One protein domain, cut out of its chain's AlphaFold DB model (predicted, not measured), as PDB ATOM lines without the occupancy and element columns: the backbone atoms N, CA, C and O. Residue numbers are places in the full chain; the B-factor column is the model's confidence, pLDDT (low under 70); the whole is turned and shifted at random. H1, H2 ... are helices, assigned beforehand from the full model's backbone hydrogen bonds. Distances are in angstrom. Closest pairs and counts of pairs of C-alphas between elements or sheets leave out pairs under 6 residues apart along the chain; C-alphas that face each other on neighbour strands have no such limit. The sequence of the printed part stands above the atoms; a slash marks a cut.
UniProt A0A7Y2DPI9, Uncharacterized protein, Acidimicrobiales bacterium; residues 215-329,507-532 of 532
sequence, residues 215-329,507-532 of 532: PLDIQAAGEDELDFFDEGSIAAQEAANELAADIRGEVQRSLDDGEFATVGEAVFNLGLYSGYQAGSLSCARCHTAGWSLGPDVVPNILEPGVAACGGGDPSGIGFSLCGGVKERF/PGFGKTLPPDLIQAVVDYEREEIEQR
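Overview. This is residues 215 to 329 and 507 to 532 of the 532 residues of an uncharacterized protein of Acidimicrobiales bacterium (UniProt A0A7Y2DPI9). One long helix, H2, runs from a small helical hairpin at one end of the domain, where the short H1 folds back on it, to a loop-rich body at the other end. In that body the short H3 crosses between the last part of H2 and the second long helix, H7, while the winding stretch of residues 288 to 324 makes the end of the domain away from H1. The printed part has 141 residues with seven named helices, H1 to H7 in order along the chain, and no named strand; the class is all helix, though under half of the residues, 65 of 141, are in named elements. The whole is only just compact, close to loose, with a radius of gyration of the C-alphas of 17.1 A, and is elongated, spanning 53 by 34 by 24 A.

Along the chain. H1 is residues 215 to 220, 8.6 A long, with C-alpha 215 at (-63.896, 6.588, -34.842). H2, residues 231 to 256, is the longest at 37.0 A, ending with C-alpha 256 at (-44.638, 22.136, -17.422). H3 is residues 263 to 268, 8.5 A. H4, residues 276 to 279, measures 6.1 A, H5, residues 284 to 287, 4.7 A, and H6, residues 325 to 328, 5.2 A. H7, residues 515 to 529, is 20.0 A long and ends with C-alpha 529 at (-33.582, 11.796, -33.470).

Arrangement. H1 and H2 form a helical hairpin, opposite ways at a shallow tilt of 33 degrees, only just short of steep; H1 touches residues 233 to 240 of H2 alone, with the closest C-alphas, Gln 219 and Ser 233, 5.2 A apart. H2 touches H3 with residues 251 to 255 alone, about perpendicular at 77 degrees; the closest C-alphas are Val 251 and Ala 266, 5.9 A. H3 touches H7, about perpendicular at 86 degrees, with the C-alphas of Gly 264 and Val 521 closest at 4.1 A. H2 and H7 are near each other. H4 is close to H2 but not clearly touching, with C-alphas 250 and 276 closest at 7.6 A. H5 is close to H3 but not clearly touching, with C-alphas 268 and 284 closest at 5.5 A. H6 and H7 only just touch, with 3 pairs of C-alphas within 8 A, the closest being Val 325 and Arg 526 at 6.5 A. H1 and H7 are apart. In H1, H2 and H3 every O i to N i+4 pair is within hydrogen-bond range, in H7 10 of 11; H4, H5 and H6 are too short for such a pair.

Size, cuts and confidence. The two C-alphas farthest apart, Leu 226 and Val 298, are 55.5 A apart. Residues 330 to 506 are not printed, and C-alphas 329 and 507 are 17.1 A apart across this cut. The link from H5 to H6, 37 residues, is long. The model's mean pLDDT of the printed part is 88.2, with residues 223 to 229 and 311 to 315 under 70.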
ATOM      1  N   PRO A 215     -62.512   6.242 -34.550       82.06
ATOM      2  CA  PRO A 215     -63.896   6.588 -34.842       82.06
ATOM      3  C   PRO A 215     -64.778   5.398 -35.225       82.06
ATOM      4  O   PRO A 215     -65.983   5.464 -34.982       82.06
ATOM      5  N   LEU A 216     -64.230   4.343 -35.844       82.94
ATOM      6  CA  LEU A 216     -65.012   3.161 -36.216       82.94
ATOM      7  C   LEU A 216     -65.325   2.322 -34.980       82.94
ATOM      8  O   LEU A 216     -66.468   1.906 -34.819       82.94
ATOM      9  N   ASP A 217     -64.356   2.140 -34.081       84.38
ATOM     10  CA  ASP A 217     -64.585   1.450 -32.805       84.38
ATOM     11  C   ASP A 217     -65.612   2.196 -31.932       84.38
ATOM     12  O   ASP A 217     -66.450   1.570 -31.286       84.38
ATOM     13  N   ILE A 218     -65.576   3.535 -31.920       80.06
ATOM     14  CA  ILE A 218     -66.550   4.367 -31.193       80.06
ATOM     15  C   ILE A 218     -67.961   4.186 -31.764       80.06
ATOM     16  O   ILE A 218     -68.912   4.041 -31.000       80.06
ATOM     17  N   GLN A 219     -68.103   4.167 -33.091       77.94
ATOM     18  CA  GLN A 219     -69.393   3.937 -33.753       77.94
ATOM     19  C   GLN A 219     -69.904   2.507 -33.535       77.94
ATOM     20  O   GLN A 219     -71.093   2.301 -33.329       77.94
ATOM     21  N   ALA A 220     -69.010   1.519 -33.549       79.19
ATOM     22  CA  ALA A 220     -69.358   0.117 -33.335       79.19
ATOM     23  C   ALA A 220     -69.754  -0.204 -31.883       79.19
ATOM     24  O   ALA A 220     -70.260  -1.292 -31.619       79.19
ATOM     25  N   ALA A 221     -69.528   0.717 -30.938       78.69
ATOM     26  CA  ALA A 221     -69.972   0.570 -29.554       78.69
ATOM     27  C   ALA A 221     -71.491   0.776 -29.381       78.69
ATOM     28  O   ALA A 221     -72.026   0.465 -28.313       78.69
ATOM     29  N   GLY A 222     -72.175   1.303 -30.400       71.19
ATOM     30  CA  GLY A 222     -73.629   1.388 -30.449       71.19
ATOM     31  C   GLY A 222     -74.320   0.026 -30.582       71.19
ATOM     32  O   GLY A 222     -73.749  -0.939 -31.085       71.19
ATOM     33  N   GLU A 223     -75.572  -0.056 -30.129       68.50
ATOM     34  CA  GLU A 223     -76.419  -1.246 -30.301       68.50
ATOM     35  C   GLU A 223     -77.148  -1.241 -31.660       68.50
ATOM     36  O   GLU A 223     -77.592  -2.296 -32.123       68.50
ATOM     37  N   ASP A 224     -77.279  -0.075 -32.307       67.75
ATOM     38  CA  ASP A 224     -77.919   0.078 -33.615       67.75
ATOM     39  C   ASP A 224     -76.895   0.491 -34.683       67.75
ATOM     40  O   ASP A 224     -76.521   1.655 -34.802       67.75
ATOM     41  N   GLU A 225     -76.492  -0.463 -35.532       61.03
ATOM     42  CA  GLU A 225     -75.569  -0.230 -36.659       61.03
ATOM     43  C   GLU A 225     -76.052   0.856 -37.648       61.03
ATOM     44  O   GLU A 225     -75.276   1.319 -38.487       61.03
ATOM     45  N   LEU A 226     -77.333   1.246 -37.603       65.12
ATOM     46  CA  LEU A 226     -77.912   2.279 -38.464       65.12
ATOM     47  C   LEU A 226     -78.099   3.634 -37.762       65.12
ATOM     48  O   LEU A 226     -78.413   4.611 -38.451       65.12
ATOM     49  N   ASP A 227     -77.900   3.715 -36.442       67.94
ATOM     50  CA  ASP A 227     -77.963   4.957 -35.665       67.94
ATOM     51  C   ASP A 227     -76.605   5.294 -35.038       67.94
ATOM     52  O   ASP A 227     -76.330   5.032 -33.870       67.94
ATOM     53  N   PHE A 228     -75.771   5.977 -35.825       59.28
ATOM     54  CA  PHE A 228     -74.446   6.466 -35.419       59.28
ATOM     55  C   PHE A 228     -74.450   7.437 -34.217       59.28
ATOM     56  O   PHE A 228     -73.385   7.882 -33.790       59.28
ATOM     57  N   PHE A 229     -75.623   7.824 -33.699       68.38
ATOM     58  CA  PHE A 229     -75.783   8.705 -32.540       68.38
ATOM     59  C   PHE A 229     -76.616   8.066 -31.423       68.38
ATOM     60  O   PHE A 229     -77.243   8.781 -30.633       68.38
ATOM     61  N   ASP A 230     -76.635   6.737 -31.346       79.31
ATOM     62  CA  ASP A 230     -77.274   6.041 -30.239       79.31
ATOM     63  C   ASP A 230     -76.564   6.284 -28.885       79.31
ATOM     64  O   ASP A 230     -75.487   6.882 -28.791       79.31
ATOM     65  N   GLU A 231     -77.209   5.860 -27.792       82.94
ATOM     66  CA  GLU A 231     -76.712   6.082 -26.426       82.94
ATOM     67  C   GLU A 231     -75.330   5.441 -26.193       82.94
ATOM     68  O   GLU A 231     -74.501   6.026 -25.490       82.94
ATOM     69  N   GLY A 232     -75.059   4.287 -26.817       81.50
ATOM     70  CA  GLY A 232     -73.786   3.569 -26.708       81.50
ATOM     71  C   GLY A 232     -72.640   4.303 -27.404       81.50
ATOM     72  O   GLY A 232     -71.596   4.546 -26.794       81.50
ATOM     73  N   SER A 233     -72.867   4.750 -28.638       79.69
ATOM     74  CA  SER A 233     -71.901   5.506 -29.442       79.69
ATOM     75  C   SER A 233     -71.563   6.855 -28.801       79.69
ATOM     76  O   SER A 233     -70.403   7.268 -28.770       79.69
ATOM     77  N   ILE A 234     -72.560   7.540 -28.221       84.81
ATOM     78  CA  ILE A 234     -72.343   8.797 -27.485       84.81
ATOM     79  C   ILE A 234     -71.490   8.554 -26.238       84.81
ATOM     80  O   ILE A 234     -70.522   9.284 -26.014       84.81
ATOM     81  N   ALA A 235     -71.806   7.529 -25.441       89.56
ATOM     82  CA  ALA A 235     -71.034   7.206 -24.245       89.56
ATOM     83  C   ALA A 235     -69.579   6.830 -24.584       89.56
ATOM     84  O   ALA A 235     -68.650   7.294 -23.917       89.56
ATOM     85  N   ALA A 236     -69.366   6.054 -25.651       88.00
ATOM     86  CA  ALA A 236     -68.035   5.721 -26.155       88.00
ATOM     87  C   ALA A 236     -67.273   6.970 -26.624       88.00
ATOM     88  O   ALA A 236     -66.101   7.146 -26.292       88.00
ATOM     89  N   GLN A 237     -67.942   7.884 -27.329       87.81
ATOM     90  CA  GLN A 237     -67.340   9.140 -27.771       87.81
ATOM     91  C   GLN A 237     -66.952  10.048 -26.594       87.81
ATOM     92  O   GLN A 237     -65.890  10.675 -26.625       87.81
ATOM     93  N   GLU A 238     -67.783  10.133 -25.555       91.75
ATOM     94  CA  GLU A 238     -67.476  10.877 -24.327       91.75
ATOM     95  C   GLU A 238     -66.265  10.279 -23.600       91.75
ATOM     96  O   GLU A 238     -65.338  11.018 -23.259       91.75
ATOM     97  N   ALA A 239     -66.216   8.952 -23.446       93.31
ATOM     98  CA  ALA A 239     -65.081   8.259 -22.841       93.31
ATOM     99  C   ALA A 239     -63.786   8.414 -23.664       93.31
ATOM    100  O   ALA A 239     -62.710   8.601 -23.093       93.31
ATOM    101  N   ALA A 240     -63.875   8.400 -24.998       92.31
ATOM    102  CA  ALA A 240     -62.735   8.640 -25.883       92.31
ATOM    103  C   ALA A 240     -62.213  10.076 -25.740       92.31
ATOM    104  O   ALA A 240     -61.006  10.301 -25.655       92.31
ATOM    105  N   ASN A 241     -63.117  11.057 -25.651       91.75
ATOM    106  CA  ASN A 241     -62.753  12.456 -25.424       91.75
ATOM    107  C   ASN A 241     -62.089  12.660 -24.057       91.75
ATOM    108  O   ASN A 241     -61.116  13.409 -23.965       91.75
ATOM    109  N   GLU A 242     -62.585  11.996 -23.010       96.12
ATOM    110  CA  GLU A 242     -61.975  12.023 -21.678       96.12
ATOM    111  C   GLU A 242     -60.565  11.422 -21.701       96.12
ATOM    112  O   GLU A 242     -59.626  12.067 -21.236       96.12
ATOM    113  N   LEU A 243     -60.387  10.251 -22.321       95.19
ATOM    114  CA  LEU A 243     -59.075   9.617 -22.464       95.19
ATOM    115  C   LEU A 243     -58.101  10.490 -23.270       95.19
ATOM    116  O   LEU A 243     -56.957  10.689 -22.865       95.19
ATOM    117  N   ALA A 244     -58.546  11.055 -24.392       95.31
ATOM    118  CA  ALA A 244     -57.719  11.929 -25.216       95.31
ATOM    119  C   ALA A 244     -57.336  13.229 -24.485       95.31
ATOM    120  O   ALA A 244     -56.253  13.774 -24.715       95.31
ATOM    121  N   ALA A 245     -58.211  13.749 -23.621       97.06
ATOM    122  CA  ALA A 245     -57.908  14.893 -22.767       97.06
ATOM    123  C   ALA A 245     -56.922  14.524 -21.648       97.06
ATOM    124  O   ALA A 245     -56.014  15.305 -21.372       97.06
ATOM    125  N   ASP A 246     -57.060  13.339 -21.050       97.44
ATOM    126  CA  ASP A 246     -56.156  12.818 -20.021       97.44
ATOM    127  C   ASP A 246     -54.729  12.626 -20.562       97.44
ATOM    128  O   ASP A 246     -53.774  13.131 -19.973       97.44
ATOM    129  N   ILE A 247     -54.581  12.020 -21.748       98.00
ATOM    130  CA  ILE A 247     -53.277  11.860 -22.417       98.00
ATOM    131  C   ILE A 247     -52.634  13.227 -22.687       98.00
ATOM    132  O   ILE A 247     -51.467  13.439 -22.358       98.00
ATOM    133  N   ARG A 248     -53.386  14.183 -23.252       97.88
ATOM    134  CA  ARG A 248     -52.869  15.544 -23.490       97.88
ATOM    135  C   ARG A 248     -52.510  16.257 -22.186       97.88
ATOM    136  O   ARG A 248     -51.528  16.993 -22.153       97.88
ATOM    137  N   GLY A 249     -53.278  16.031 -21.122       98.25
ATOM    138  CA  GLY A 249     -53.001  16.560 -19.790       98.25
ATOM    139  C   GLY A 249     -51.682  16.044 -19.220       98.25
ATOM    140  O   GLY A 249     -50.898  16.835 -18.704       98.25
ATOM    141  N   GLU A 250     -51.402  14.749 -19.368       98.12
ATOM    142  CA  GLU A 250     -50.129  14.157 -18.948       98.12
ATOM    143  C   GLU A 250     -48.944  14.687 -19.767       98.12
ATOM    144  O   GLU A 250     -47.906  15.034 -19.199       98.12
ATOM    145  N   VAL A 251     -49.099  14.804 -21.089       98.38
ATOM    146  CA  VAL A 251     -48.069  15.401 -21.952       98.38
ATOM    147  C   VAL A 251     -47.783  16.835 -21.510       98.38
ATOM    148  O   VAL A 251     -46.630  17.175 -21.253       98.38
ATOM    149  N   GLN A 252     -48.819  17.658 -21.325       98.19
ATOM    150  CA  GLN A 252     -48.650  19.038 -20.868       98.19
ATOM    151  C   GLN A 252     -47.994  19.114 -19.484       98.19
ATOM    152  O   GLN A 252     -47.101  19.934 -19.290       98.19
ATOM    153  N   ARG A 253     -48.377  18.239 -18.542       98.06
ATOM    154  CA  ARG A 253     -47.735  18.146 -17.221       98.06
ATOM    155  C   ARG A 253     -46.230  17.919 -17.359       98.06
ATOM    156  O   ARG A 253     -45.459  18.630 -16.727       98.06
ATOM    157  N   SER A 254     -45.816  16.954 -18.182       97.69
ATOM    158  CA  SER A 254     -44.394  16.628 -18.355       97.69
ATOM    159  C   SER A 254     -43.578  17.798 -18.930       97.69
ATOM    160  O   SER A 254     -42.438  18.020 -18.521       97.69
ATOM    161  N   LEU A 255     -44.184  18.608 -19.804       98.00
ATOM    162  CA  LEU A 255     -43.579  19.836 -20.327       98.00
ATOM    163  C   LEU A 255     -43.494  20.930 -19.254       98.00
ATOM    164  O   LEU A 255     -42.454  21.566 -19.098       98.00
ATOM    165  N   ASP A 256     -44.570  21.131 -18.490       98.00
ATOM    166  CA  ASP A 256     -44.638  22.136 -17.422       98.00
ATOM    167  C   ASP A 256     -43.642  21.838 -16.286       98.00
ATOM    168  O   ASP A 256     -43.045  22.760 -15.720       98.00
ATOM    169  N   ASP A 257     -43.430  20.554 -15.984       97.31
ATOM    170  CA  ASP A 257     -42.450  20.073 -15.005       97.31
ATOM    171  C   ASP A 257     -41.002  20.118 -15.542       97.31
ATOM    172  O   ASP A 257     -40.047  19.949 -14.778       97.31
ATOM    173  N   GLY A 258     -40.821  20.398 -16.839       96.38
ATOM    174  CA  GLY A 258     -39.518  20.456 -17.502       96.38
ATOM    175  C   GLY A 258     -38.856  19.089 -17.674       96.38
ATOM    176  O   GLY A 258     -37.628  19.019 -17.733       96.38
ATOM    177  N   GLU A 259     -39.648  18.013 -17.715       95.12
ATOM    178  CA  GLU A 259     -39.165  16.649 -17.966       95.12
ATOM    179  C   GLU A 259     -38.686  16.489 -19.418       95.12
ATOM    180  O   GLU A 259     -37.698  15.796 -19.654       95.12
ATOM    181  N   PHE A 260     -39.349  17.165 -20.364       95.69
ATOM    182  CA  PHE A 260     -39.066  17.111 -21.804       95.69
ATOM    183  C   PHE A 260     -39.161  18.498 -22.450       95.69
ATOM    184  O   PHE A 260     -39.853  19.384 -21.940       95.69
ATOM    185  N   ALA A 261     -38.464  18.695 -23.570       93.38
ATOM    186  CA  ALA A 261     -38.389  19.986 -24.253       93.38
ATOM    187  C   ALA A 261     -39.532  20.208 -25.255       93.38
ATOM    188  O   ALA A 261     -39.989  21.343 -25.424       93.38
ATOM    189  N   THR A 262     -39.987  19.145 -25.921       95.69
ATOM    190  CA  THR A 262     -40.995  19.211 -26.987       95.69
ATOM    191  C   THR A 262     -42.135  18.224 -26.748       95.69
ATOM    192  O   THR A 262     -41.986  17.219 -26.052       95.69
ATOM    193  N   VAL A 263     -43.303  18.506 -27.340       96.75
ATOM    194  CA  VAL A 263     -44.474  17.609 -27.289       96.75
ATOM    195  C   VAL A 263     -44.105  16.219 -27.815       96.75
ATOM    196  O   VAL A 263     -44.479  15.218 -27.213       96.75
ATOM    197  N   GLY A 264     -43.340  16.157 -28.907       96.00
ATOM    198  CA  GLY A 264     -42.907  14.899 -29.503       96.00
ATOM    199  C   GLY A 264     -42.002  14.082 -28.590       96.00
ATOM    200  O   GLY A 264     -42.259  12.897 -28.392       96.00
ATOM    201  N   GLU A 265     -41.015  14.718 -27.952       96.31
ATOM    202  CA  GLU A 265     -40.154  14.054 -26.967       96.31
ATOM    203  C   GLU A 265     -40.960  13.522 -25.769       96.31
ATOM    204  O   GLU A 265     -40.730  12.397 -25.308       96.31
ATOM    205  N   ALA A 266     -41.935  14.305 -25.294       97.69
ATOM    206  CA  ALA A 266     -42.808  13.933 -24.187       97.69
ATOM    207  C   ALA A 266     -43.692  12.721 -24.510       97.69
ATOM    208  O   ALA A 266     -43.801  11.805 -23.697       97.69
ATOM    209  N   VAL A 267     -44.295  12.681 -25.701       97.94
ATOM    210  CA  VAL A 267     -45.096  11.530 -26.148       97.94
ATOM    211  C   VAL A 267     -44.191  10.318 -26.398       97.94
ATOM    212  O   VAL A 267     -44.504   9.208 -25.960       97.94
ATOM    213  N   PHE A 268     -43.023  10.520 -27.017       97.12
ATOM    214  CA  PHE A 268     -42.044   9.460 -27.253       97.12
ATOM    215  C   PHE A 268     -41.636   8.778 -25.937       97.12
ATOM    216  O   PHE A 268     -41.553   7.550 -25.886       97.12
ATOM    217  N   ASN A 269     -41.481   9.541 -24.851       96.31
ATOM    218  CA  ASN A 269     -41.137   9.063 -23.507       96.31
ATOM    219  C   ASN A 269     -42.330   8.992 -22.531       96.31
ATOM    220  O   ASN A 269     -42.128   8.996 -21.312       96.31
ATOM    221  N   LEU A 270     -43.566   8.918 -23.034       97.00
ATOM    222  CA  LEU A 270     -44.768   9.072 -22.213       97.00
ATOM    223  C   LEU A 270     -44.803   8.100 -21.025       97.00
ATOM    224  O   LEU A 270     -44.759   6.877 -21.177       97.00
ATOM    225  N   GLY A 271     -44.911   8.660 -19.820       95.06
ATOM    226  CA  GLY A 271     -44.960   7.892 -18.579       95.06
ATOM    227  C   GLY A 271     -43.600   7.495 -18.002       95.06
ATOM    228  O   GLY A 271     -43.582   6.767 -17.012       95.06
ATOM    229  N   LEU A 272     -42.475   7.967 -18.554       94.88
ATOM    230  CA  LEU A 272     -41.142   7.644 -18.031       94.88
ATOM    231  C   LEU A 272     -40.964   8.052 -16.556       94.88
ATOM    232  O   LEU A 272     -40.475   7.262 -15.749       94.88
ATOM    233  N   TYR A 273     -41.371   9.274 -16.203       94.81
ATOM    234  CA  TYR A 273     -41.258   9.802 -14.839       94.81
ATOM    235  C   TYR A 273     -42.521   9.569 -14.003       94.81
ATOM    236  O   TYR A 273     -42.435   9.165 -12.844       94.81
ATOM    237  N   SER A 274     -43.704   9.785 -14.586       94.62
ATOM    238  CA  SER A 274     -44.994   9.661 -13.888       94.62
ATOM    239  C   SER A 274     -45.490   8.224 -13.730       94.62
ATOM    240  O   SER A 274     -46.346   7.959 -12.887       94.62
ATOM    241  N   GLY A 275     -44.998   7.292 -14.550       93.81
ATOM    242  CA  GLY A 275     -45.555   5.946 -14.668       93.81
ATOM    243  C   GLY A 275     -46.905   5.897 -15.393       93.81
ATOM    244  O   GLY A 275     -47.595   4.878 -15.300       93.81
ATOM    245  N   TYR A 276     -47.303   6.966 -16.096       95.62
ATOM    246  CA  TYR A 276     -48.575   7.029 -16.822       95.62
ATOM    247  C   TYR A 276     -48.757   5.825 -17.761       95.62
ATOM    248  O   TYR A 276     -47.874   5.496 -18.556       95.62
ATOM    249  N   GLN A 277     -49.885   5.118 -17.601       93.75
ATOM    250  CA  GLN A 277     -50.213   3.847 -18.272       93.75
ATOM    251  C   GLN A 277     -49.047   2.834 -18.340       93.75
ATOM    252  O   GLN A 277     -48.919   2.066 -19.303       93.75
ATOM    253  N   ALA A 278     -48.163   2.858 -17.336       94.56
ATOM    254  CA  ALA A 278     -46.932   2.077 -17.266       94.56
ATOM    255  C   ALA A 278     -46.099   2.099 -18.567       94.56
ATOM    256  O   ALA A 278     -45.519   1.082 -18.961       94.56
ATOM    257  N   GLY A 279     -46.083   3.233 -19.276       93.94
ATOM    258  CA  GLY A 279     -45.302   3.394 -20.502       93.94
ATOM    259  C   GLY A 279     -45.809   2.625 -21.716       93.94
ATOM    260  O   GLY A 279     -45.082   2.470 -22.692       93.94
ATOM    261  N   SER A 280     -47.029   2.084 -21.672       94.69
ATOM    262  CA  SER A 280     -47.599   1.319 -22.794       94.69
ATOM    263  C   SER A 280     -47.806   2.151 -24.067       94.69
ATOM    264  O   SER A 280     -47.845   1.573 -25.151       94.69
ATOM    265  N   LEU A 281     -47.887   3.478 -23.926       95.81
ATOM    266  CA  LEU A 281     -48.026   4.450 -25.011       95.81
ATOM    267  C   LEU A 281     -46.688   5.066 -25.469       95.81
ATOM    268  O   LEU A 281     -46.682   5.894 -26.369       95.81
ATOM    269  N   SER A 282     -45.561   4.696 -24.851       95.31
ATOM    270  CA  SER A 282     -44.248   5.270 -25.165       95.31
ATOM    271  C   SER A 282     -43.537   4.491 -26.274       95.31
ATOM    272  O   SER A 282     -43.295   3.286 -26.145       95.31
ATOM    273  N   CYS A 283     -43.117   5.195 -27.328       95.00
ATOM    274  CA  CYS A 283     -42.262   4.647 -28.387       95.00
ATOM    275  C   CYS A 283     -40.853   4.308 -27.863       95.00
ATOM    276  O   CYS A 283     -40.280   3.263 -28.201       95.00
ATOM    277  N   ALA A 284     -40.315   5.135 -26.960       93.75
ATOM    278  CA  ALA A 284     -39.007   4.947 -26.338       93.75
ATOM    279  C   ALA A 284     -38.872   3.599 -25.624       93.75
ATOM    280  O   ALA A 284     -37.790   3.018 -25.605       93.75
ATOM    281  N   ARG A 285     -39.972   3.035 -25.112       91.38
ATOM    282  CA  ARG A 285     -39.978   1.704 -24.490       91.38
ATOM    283  C   ARG A 285     -39.374   0.616 -25.383       91.38
ATOM    284  O   ARG A 285     -38.780  -0.339 -24.876       91.38
ATOM    285  N   CYS A 286     -39.568   0.731 -26.694       90.62
ATOM    286  CA  CYS A 286     -39.010  -0.188 -27.676       90.62
ATOM    287  C   CYS A 286     -37.696   0.333 -28.266       90.62
ATOM    288  O   CYS A 286     -36.798  -0.478 -28.486       90.62
ATOM    289  N   HIS A 287     -37.592   1.641 -28.504       92.19
ATOM    290  CA  HIS A 287     -36.512   2.261 -29.281       92.19
ATOM    291  C   HIS A 287     -35.387   2.895 -28.446       92.19
ATOM    292  O   HIS A 287     -34.433   3.424 -29.010       92.19
ATOM    293  N   THR A 288     -35.483   2.855 -27.115       91.88
ATOM    294  CA  THR A 288     -34.459   3.355 -26.190       91.88
ATOM    295  C   THR A 288     -34.047   2.266 -25.206       91.88
ATOM    296  O   THR A 288     -34.851   1.793 -24.398       91.88
ATOM    297  N   ALA A 289     -32.769   1.898 -25.239       87.44
ATOM    298  CA  ALA A 289     -32.190   0.949 -24.305       87.44
ATOM    299  C   ALA A 289     -32.244   1.537 -22.887       87.44
ATOM    300  O   ALA A 289     -31.947   2.705 -22.664       87.44
ATOM    301  N   GLY A 290     -32.637   0.722 -21.921       88.38
ATOM    302  CA  GLY A 290     -32.778   1.081 -20.514       88.38
ATOM    303  C   GLY A 290     -34.148   1.650 -20.153       88.38
ATOM    304  O   GLY A 290     -34.450   1.741 -18.967       88.38
ATOM    305  N   TRP A 291     -35.007   1.983 -21.126       92.62
ATOM    306  CA  TRP A 291     -36.233   2.742 -20.852       92.62
ATOM    307  C   TRP A 291     -37.157   2.044 -19.849       92.62
ATOM    308  O   TRP A 291     -37.630   2.646 -18.889       92.62
ATOM    309  N   SER A 292     -37.353   0.729 -20.009       91.44
ATOM    310  CA  SER A 292     -38.214  -0.041 -19.097       91.44
ATOM    311  C   SER A 292     -37.611  -0.230 -17.702       91.44
ATOM    312  O   SER A 292     -38.276  -0.797 -16.840       91.44
ATOM    313  N   LEU A 293     -36.372   0.195 -17.461       90.25
ATOM    314  CA  LEU A 293     -35.730   0.163 -16.146       90.25
ATOM    315  C   LEU A 293     -35.868   1.504 -15.396       90.25
ATOM    316  O   LEU A 293     -35.512   1.575 -14.219       90.25
ATOM    317  N   GLY A 294     -36.437   2.527 -16.044       88.69
ATOM    318  CA  GLY A 294     -36.734   3.835 -15.464       88.69
ATOM    319  C   GLY A 294     -35.680   4.912 -15.758       88.69
ATOM    320  O   GLY A 294     -34.689   4.657 -16.441       88.69
ATOM    321  N   PRO A 295     -35.879   6.136 -15.241       87.12
ATOM    322  CA  PRO A 295     -35.044   7.292 -15.577       87.12
ATOM    323  C   PRO A 295     -33.661   7.295 -14.904       87.12
ATOM    324  O   PRO A 295     -32.752   7.973 -15.372       87.12
ATOM    325  N   ASP A 296     -33.475   6.532 -13.823       85.31
ATOM    326  CA  ASP A 296     -32.234   6.512 -13.026       85.31
ATOM    327  C   ASP A 296     -31.189   5.492 -13.534       85.31
ATOM    328  O   ASP A 296     -30.263   5.101 -12.815       85.31
ATOM    329  N   VAL A 297     -31.356   5.008 -14.765       82.12
ATOM    330  CA  VAL A 297     -30.510   3.978 -15.383       82.12
ATOM    331  C   VAL A 297     -29.264   4.624 -15.997       82.12
ATOM    332  O   VAL A 297     -29.265   5.802 -16.342       82.12
ATOM    333  N   VAL A 298     -28.171   3.859 -16.098       76.56
ATOM    334  CA  VAL A 298     -26.893   4.322 -16.664       76.56
ATOM    335  C   VAL A 298     -26.555   3.507 -17.924       76.56
ATOM    336  O   VAL A 298     -26.537   2.278 -17.824       76.56
ATOM    337  N   PRO A 299     -26.213   4.147 -19.065       77.62
ATOM    338  CA  PRO A 299     -26.225   5.597 -19.298       77.62
ATOM    339  C   PRO A 299     -27.647   6.169 -19.230       77.62
ATOM    340  O   PRO A 299     -28.620   5.422 -19.335       77.62
ATOM    341  N   ASN A 300     -27.756   7.480 -19.000       86.38
ATOM    342  CA  ASN A 300     -29.060   8.122 -18.890       86.38
ATOM    343  C   ASN A 300     -29.785   7.987 -20.233       86.38
ATOM    344  O   ASN A 300     -29.262   8.354 -21.282       86.38
ATOM    345  N   ILE A 301     -30.995   7.447 -20.184       89.19
ATOM    346  CA  ILE A 301     -31.789   7.110 -21.365       89.19
ATOM    347  C   ILE A 301     -32.224   8.331 -22.182       89.19
ATOM    348  O   ILE A 301     -32.617   8.162 -23.328       89.19
ATOM    349  N   LEU A 302     -32.144   9.538 -21.616       90.19
ATOM    350  CA  LEU A 302     -32.420  10.805 -22.299       90.19
ATOM    351  C   LEU A 302     -31.159  11.459 -22.882       90.19
ATOM    352  O   LEU A 302     -31.253  12.483 -23.554       90.19
ATOM    353  N   GLU A 303     -29.966  10.900 -22.647       88.00
ATOM    354  CA  GLU A 303     -28.741  11.450 -23.229       88.00
ATOM    355  C   GLU A 303     -28.745  11.313 -24.765       88.00
ATOM    356  O   GLU A 303     -29.161  10.276 -25.303       88.00
ATOM    357  N   PRO A 304     -28.246  12.332 -25.496       82.81
ATOM    358  CA  PRO A 304     -28.014  12.221 -26.933       82.81
ATOM    359  C   PRO A 304     -27.126  11.011 -27.250       82.81
ATOM    360  O   PRO A 304     -26.099  10.803 -26.604       82.81
ATOM    361  N   GLY A 305     -27.524  10.204 -28.237       81.50
ATOM    362  CA  GLY A 305     -26.853   8.941 -28.562       81.50
ATOM    363  C   GLY A 305     -27.350   7.723 -27.768       81.50
ATOM    364  O   GLY A 305     -26.934   6.607 -28.071       81.50
ATOM    365  N   VAL A 306     -28.245   7.907 -26.787       85.00
ATOM    366  CA  VAL A 306     -28.958   6.820 -26.087       85.00
ATOM    367  C   VAL A 306     -30.452   6.892 -26.383       85.00
ATOM    368  O   VAL A 306     -31.028   5.907 -26.849       85.00
ATOM    369  N   ALA A 307     -31.064   8.062 -26.170       88.62
ATOM    370  CA  ALA A 307     -32.474   8.297 -26.472       88.62
ATOM    371  C   ALA A 307     -32.754   8.012 -27.947       88.62
ATOM    372  O   ALA A 307     -32.157   8.643 -28.819       88.62
ATOM    373  N   ALA A 308     -33.650   7.055 -28.197       88.00
ATOM    374  CA  ALA A 308     -34.021   6.520 -29.508       88.00
ATOM    375  C   ALA A 308     -32.900   5.820 -30.306       88.00
ATOM    376  O   ALA A 308     -33.174   5.183 -31.324       88.00
ATOM    377  N   CYS A 309     -31.650   5.881 -29.845       86.56
ATOM    378  CA  CYS A 309     -30.487   5.301 -30.521       86.56
ATOM    379  C   CYS A 309     -30.180   3.867 -30.063       86.56
ATOM    380  O   CYS A 309     -29.088   3.345 -30.295       86.56
ATOM    381  N   GLY A 310     -31.113   3.231 -29.352       73.81
ATOM    382  CA  GLY A 310     -30.861   1.985 -28.646       73.81
ATOM    383  C   GLY A 310     -32.056   1.054 -28.694       73.81
ATOM    384  O   GLY A 310     -33.017   1.214 -27.960       73.81
ATOM    385  N   GLY A 311     -31.964   0.024 -29.521       68.62
ATOM    386  CA  GLY A 311     -32.902  -1.085 -29.552       68.62
ATOM    387  C   GLY A 311     -32.190  -2.368 -29.145       68.62
ATOM    388  O   GLY A 311     -31.314  -2.829 -29.872       68.62
ATOM    389  N   GLY A 312     -32.485  -2.906 -27.962       65.88
ATOM    390  CA  GLY A 312     -31.814  -4.095 -27.432       65.88
ATOM    391  C   GLY A 312     -31.491  -3.995 -25.942       65.88
ATOM    392  O   GLY A 312     -32.174  -3.306 -25.189       65.88
ATOM    393  N   ASP A 313     -30.451  -4.709 -25.511       65.75
ATOM    394  CA  ASP A 313     -30.094  -4.829 -24.096       65.75
ATOM    395  C   ASP A 313     -29.325  -3.608 -23.535       65.75
ATOM    396  O   ASP A 313     -28.416  -3.098 -24.192       65.75
ATOM    397  N   PRO A 314     -29.610  -3.189 -22.281       66.19
ATOM    398  CA  PRO A 314     -30.759  -3.623 -21.487       66.19
ATOM    399  C   PRO A 314     -32.049  -3.051 -22.040       66.19
ATOM    400  O   PRO A 314     -32.100  -1.865 -22.309       66.19
ATOM    401  N   SER A 315     -33.115  -3.845 -22.069       69.19
ATOM    402  CA  SER A 315     -34.483  -3.341 -22.210       69.19
ATOM    403  C   SER A 315     -34.712  -2.369 -23.381       69.19
ATOM    404  O   SER A 315     -34.685  -1.153 -23.223       69.19
ATOM    405  N   GLY A 316     -35.010  -2.936 -24.538       73.94
ATOM    406  CA  GLY A 316     -35.346  -2.267 -25.787       73.94
ATOM    407  C   GLY A 316     -35.565  -3.388 -26.795       73.94
ATOM    408  O   GLY A 316     -34.826  -4.369 -26.795       73.94
ATOM    409  N   ILE A 317     -36.648  -3.337 -27.559       78.88
ATOM    410  CA  ILE A 317     -37.079  -4.469 -28.408       78.88
ATOM    411  C   ILE A 317     -37.189  -4.038 -29.875       78.88
ATOM    412  O   ILE A 317     -37.148  -4.872 -30.777       78.88
ATOM    413  N   GLY A 318     -37.316  -2.732 -30.112       82.94
ATOM    414  CA  GLY A 318     -37.240  -2.135 -31.435       82.94
ATOM    415  C   GLY A 318     -35.800  -2.060 -31.928       82.94
ATOM    416  O   GLY A 318     -34.871  -2.517 -31.268       82.94
ATOM    417  N   PHE A 319     -35.623  -1.484 -33.108       83.62
ATOM    418  CA  PHE A 319     -34.320  -1.117 -33.656       83.62
ATOM    419  C   PHE A 319     -33.987   0.338 -33.284       83.62
ATOM    420  O   PHE A 319     -34.865   1.081 -32.845       83.62
ATOM    421  N   SER A 320     -32.727   0.742 -33.454       87.88
ATOM    422  CA  SER A 320     -32.315   2.145 -33.289       87.88
ATOM    423  C   SER A 320     -32.966   3.030 -34.348       87.88
ATOM    424  O   SER A 320     -32.914   2.695 -35.528       87.88
ATOM    425  N   LEU A 321     -33.515   4.168 -33.934       90.69
ATOM    426  CA  LEU A 321     -34.085   5.179 -34.826       90.69
ATOM    427  C   LEU A 321     -33.056   6.234 -35.266       90.69
ATOM    428  O   LEU A 321     -33.276   6.931 -36.245       90.69
ATOM    429  N   CYS A 322     -31.915   6.344 -34.588       89.12
ATOM    430  CA  CYS A 322     -30.912   7.362 -34.912       89.12
ATOM    431  C   CYS A 322     -30.264   7.141 -36.291       89.12
ATOM    432  O   CYS A 322     -29.815   6.029 -36.595       89.12
ATOM    433  N   GLY A 323     -30.242   8.203 -37.104       83.81
ATOM    434  CA  GLY A 323     -29.596   8.277 -38.419       83.81
ATOM    435  C   GLY A 323     -30.179   7.397 -39.534       83.81
ATOM    436  O   GLY A 323     -29.454   7.080 -40.476       83.81
ATOM    437  N   GLY A 324     -31.431   6.940 -39.432       84.94
ATOM    438  CA  GLY A 324     -32.019   6.029 -40.428       84.94
ATOM    439  C   GLY A 324     -33.530   6.146 -40.634       84.94
ATOM    440  O   GLY A 324     -34.097   5.395 -41.438       84.94
ATOM    441  N   VAL A 325     -34.205   7.070 -39.945       88.75
ATOM    442  CA  VAL A 325     -35.652   7.272 -40.080       88.75
ATOM    443  C   VAL A 325     -35.973   7.830 -41.461       88.75
ATOM    444  O   VAL A 325     -36.882   7.308 -42.108       88.75
ATOM    445  N   LYS A 326     -35.220   8.816 -41.973       88.38
ATOM    446  CA  LYS A 326     -35.500   9.395 -43.305       88.38
ATOM    447  C   LYS A 326     -35.127   8.459 -44.448       88.38
ATOM    448  O   LYS A 326     -35.774   8.472 -45.496       88.38
ATOM    449  N   GLU A 327     -34.139   7.589 -44.245       87.56
ATOM    450  CA  GLU A 327     -33.837   6.522 -45.202       87.56
ATOM    451  C   GLU A 327     -34.981   5.505 -45.288       87.56
ATOM    452  O   GLU A 327     -35.354   5.072 -46.385       87.56
ATOM    453  N   ARG A 328     -35.558   5.126 -44.138       88.44
ATOM    454  CA  ARG A 328     -36.677   4.179 -44.072       88.44
ATOM    455  C   ARG A 328     -37.982   4.796 -44.567       88.44
ATOM    456  O   ARG A 328     -38.697   4.143 -45.328       88.44
ATOM    457  N   PHE A 329     -38.275   6.018 -44.152       90.06
ATOM    458  CA  PHE A 329     -39.483   6.764 -44.480       90.06
ATOM    459  C   PHE A 329     -39.095   8.126 -45.071       90.06
ATOM    460  O   PHE A 329     -38.894   9.085 -44.328       90.06
ATOM    461  N   PRO A 507     -46.266  -2.061 -32.373       93.00
ATOM    462  CA  PRO A 507     -47.656  -1.744 -32.070       93.00
ATOM    463  C   PRO A 507     -48.177  -0.591 -32.926       93.00
ATOM    464  O   PRO A 507     -47.433   0.351 -33.198       93.00
ATOM    465  N   GLY A 508     -49.464  -0.639 -33.261       95.00
ATOM    466  CA  GLY A 508     -50.193   0.520 -33.765       95.00
ATOM    467  C   GLY A 508     -50.632   1.426 -32.620       95.00
ATOM    468  O   GLY A 508     -50.987   0.945 -31.544       95.00
ATOM    469  N   PHE A 509     -50.602   2.739 -32.825       96.88
ATOM    470  CA  PHE A 509     -51.000   3.715 -31.808       96.88
ATOM    471  C   PHE A 509     -52.266   4.493 -32.162       96.88
ATOM    472  O   PHE A 509     -52.804   5.159 -31.278       96.88
ATOM    473  N   GLY A 510     -52.800   4.363 -33.381       94.75
ATOM    474  CA  GLY A 510     -53.955   5.134 -33.866       94.75
ATOM    475  C   GLY A 510     -55.218   5.004 -33.015       94.75
ATOM    476  O   GLY A 510     -55.981   5.952 -32.873       94.75
ATOM    477  N   LYS A 511     -55.399   3.847 -32.375       95.44
ATOM    478  CA  LYS A 511     -56.528   3.568 -31.479       95.44
ATOM    479  C   LYS A 511     -56.323   4.069 -30.044       95.44
ATOM    480  O   LYS A 511     -57.235   3.992 -29.228       95.44
ATOM    481  N   THR A 512     -55.122   4.537 -29.702       95.50
ATOM    482  CA  THR A 512     -54.718   4.810 -28.307       95.50
ATOM    483  C   THR A 512     -54.098   6.182 -28.079       95.50
ATOM    484  O   THR A 512     -54.133   6.669 -26.952       95.50
ATOM    485  N   LEU A 513     -53.549   6.811 -29.119       96.50
ATOM    486  CA  LEU A 513     -52.989   8.154 -29.076       96.50
ATOM    487  C   LEU A 513     -53.778   9.087 -30.001       96.50
ATOM    488  O   LEU A 513     -54.145   8.691 -31.105       96.50
ATOM    489  N   PRO A 514     -54.014  10.341 -29.581       94.56
ATOM    490  CA  PRO A 514     -54.549  11.363 -30.465       94.56
ATOM    491  C   PRO A 514     -53.668  11.589 -31.711       94.56
ATOM    492  O   PRO A 514     -52.442  11.628 -31.573       94.56
ATOM    493  N   PRO A 515     -54.265  11.817 -32.899       89.44
ATOM    494  CA  PRO A 515     -53.542  12.069 -34.152       89.44
ATOM    495  C   PRO A 515     -52.456  13.152 -34.063       89.44
ATOM    496  O   PRO A 515     -51.339  12.969 -34.538       89.44
ATOM    497  N   ASP A 516     -52.751  14.264 -33.385       88.69
ATOM    498  CA  ASP A 516     -51.815  15.373 -33.172       88.69
ATOM    499  C   ASP A 516     -50.572  14.963 -32.369       88.69
ATOM    500  O   ASP A 516     -49.477  15.464 -32.615       88.69
ATOM    501  N   LEU A 517     -50.721  14.024 -31.432       95.94
ATOM    502  CA  LEU A 517     -49.613  13.534 -30.614       95.94
ATOM    503  C   LEU A 517     -48.772  12.490 -31.349       95.94
ATOM    504  O   LEU A 517     -47.550  12.512 -31.214       95.94
ATOM    505  N   ILE A 518     -49.398  11.618 -32.147       94.81
ATOM    506  CA  ILE A 518     -48.671  10.708 -33.047       94.81
ATOM    507  C   ILE A 518     -47.803  11.528 -33.992       94.81
ATOM    508  O   ILE A 518     -46.625  11.224 -34.180       94.81
ATOM    509  N   GLN A 519     -48.357  12.615 -34.521       89.12
ATOM    510  CA  GLN A 519     -47.575  13.484 -35.365       89.12
ATOM    511  C   GLN A 519     -46.389  14.106 -34.636       89.12
ATOM    512  O   GLN A 519     -45.282  14.104 -35.166       89.12
ATOM    513  N   ALA A 520     -46.606  14.659 -33.444       93.25
ATOM    514  CA  ALA A 520     -45.522  15.291 -32.707       93.25
ATOM    515  C   ALA A 520     -44.337  14.323 -32.522       93.25
ATOM    516  O   ALA A 520     -43.186  14.748 -32.579       93.25
ATOM    517  N   VAL A 521     -44.607  13.020 -32.361       95.56
ATOM    518  CA  VAL A 521     -43.571  11.977 -32.342       95.56
ATOM    519  C   VAL A 521     -42.875  11.827 -33.690       95.56
ATOM    520  O   VAL A 521     -41.651  11.790 -33.712       95.56
ATOM    521  N   VAL A 522     -43.612  11.763 -34.803       93.19
ATOM    522  CA  VAL A 522     -43.018  11.712 -36.153       93.19
ATOM    523  C   VAL A 522     -42.075  12.893 -36.373       93.19
ATOM    524  O   VAL A 522     -40.957  12.696 -36.839       93.19
ATOM    525  N   ASP A 523     -42.500  14.098 -36.006       90.62
ATOM    526  CA  ASP A 523     -41.694  15.313 -36.136       90.62
ATOM    527  C   ASP A 523     -40.434  15.217 -35.262       90.62
ATOM    528  O   ASP A 523     -39.319  15.360 -35.758       90.62
ATOM    529  N   TYR A 524     -40.576  14.828 -33.992       93.50
ATOM    530  CA  TYR A 524     -39.442  14.602 -33.090       93.50
ATOM    531  C   TYR A 524     -38.459  13.539 -33.611       93.50
ATOM    532  O   TYR A 524     -37.240  13.729 -33.558       93.50
ATOM    533  N   GLU A 525     -38.958  12.434 -34.167       93.25
ATOM    534  CA  GLU A 525     -38.120  11.380 -34.736       93.25
ATOM    535  C   GLU A 525     -37.328  11.863 -35.959       93.25
ATOM    536  O   GLU A 525     -36.157  11.519 -36.131       93.25
ATOM    537  N   ARG A 526     -37.938  12.696 -36.801       90.44
ATOM    538  CA  ARG A 526     -37.340  13.169 -38.057       90.44
ATOM    539  C   ARG A 526     -36.463  14.402 -37.901       90.44
ATOM    540  O   ARG A 526     -35.547  14.593 -38.702       90.44
ATOM    541  N   GLU A 527     -36.766  15.252 -36.931       86.50
ATOM    542  CA  GLU A 527     -36.072  16.516 -36.706       86.50
ATOM    543  C   GLU A 527     -34.974  16.356 -35.659       86.50
ATOM    544  O   GLU A 527     -33.864  16.820 -35.886       86.50
ATOM    545  N   GLU A 528     -35.230  15.672 -34.541       86.50
ATOM    546  CA  GLU A 528     -34.267  15.584 -33.439       86.50
ATOM    547  C   GLU A 528     -33.520  14.253 -33.391       86.50
ATOM    548  O   GLU A 528     -32.310  14.248 -33.166       86.50
ATOM    549  N   ILE A 529     -34.212  13.124 -33.561       84.62
ATOM    550  CA  ILE A 529     -33.582  11.796 -33.470       84.62
ATOM    551  C   ILE A 529     -32.741  11.500 -34.710       84.62
ATOM    552  O   ILE A 529     -31.635  10.984 -34.575       84.62
ATOM    553  N   GLU A 530     -33.215  11.865 -35.900       83.94
ATOM    554  CA  GLU A 530     -32.474  11.675 -37.152       83.94
ATOM    555  C   GLU A 530     -31.104  12.374 -37.149       83.94
ATOM    556  O   GLU A 530     -30.169  11.911 -37.796       83.94
ATOM    557  N   GLN A 531     -30.970  13.483 -36.413       80.06
ATOM    558  CA  GLN A 531     -29.721  14.244 -36.313       80.06
ATOM    559  C   GLN A 531     -28.695  13.634 -35.340       80.06
ATOM    560  O   GLN A 531     -27.562  14.122 -35.274       80.06
ATOM    561  N   ARG A 532     -29.087  12.626 -34.552       80.44
ATOM    562  CA  ARG A 532     -28.230  11.940 -33.571       80.44
ATOM    563  C   ARG A 532     -27.529  10.753 -34.214       80.44
ATOM    564  O   ARG A 532     -26.352  10.533 -33.843       80.44
TER     565      ARG A 532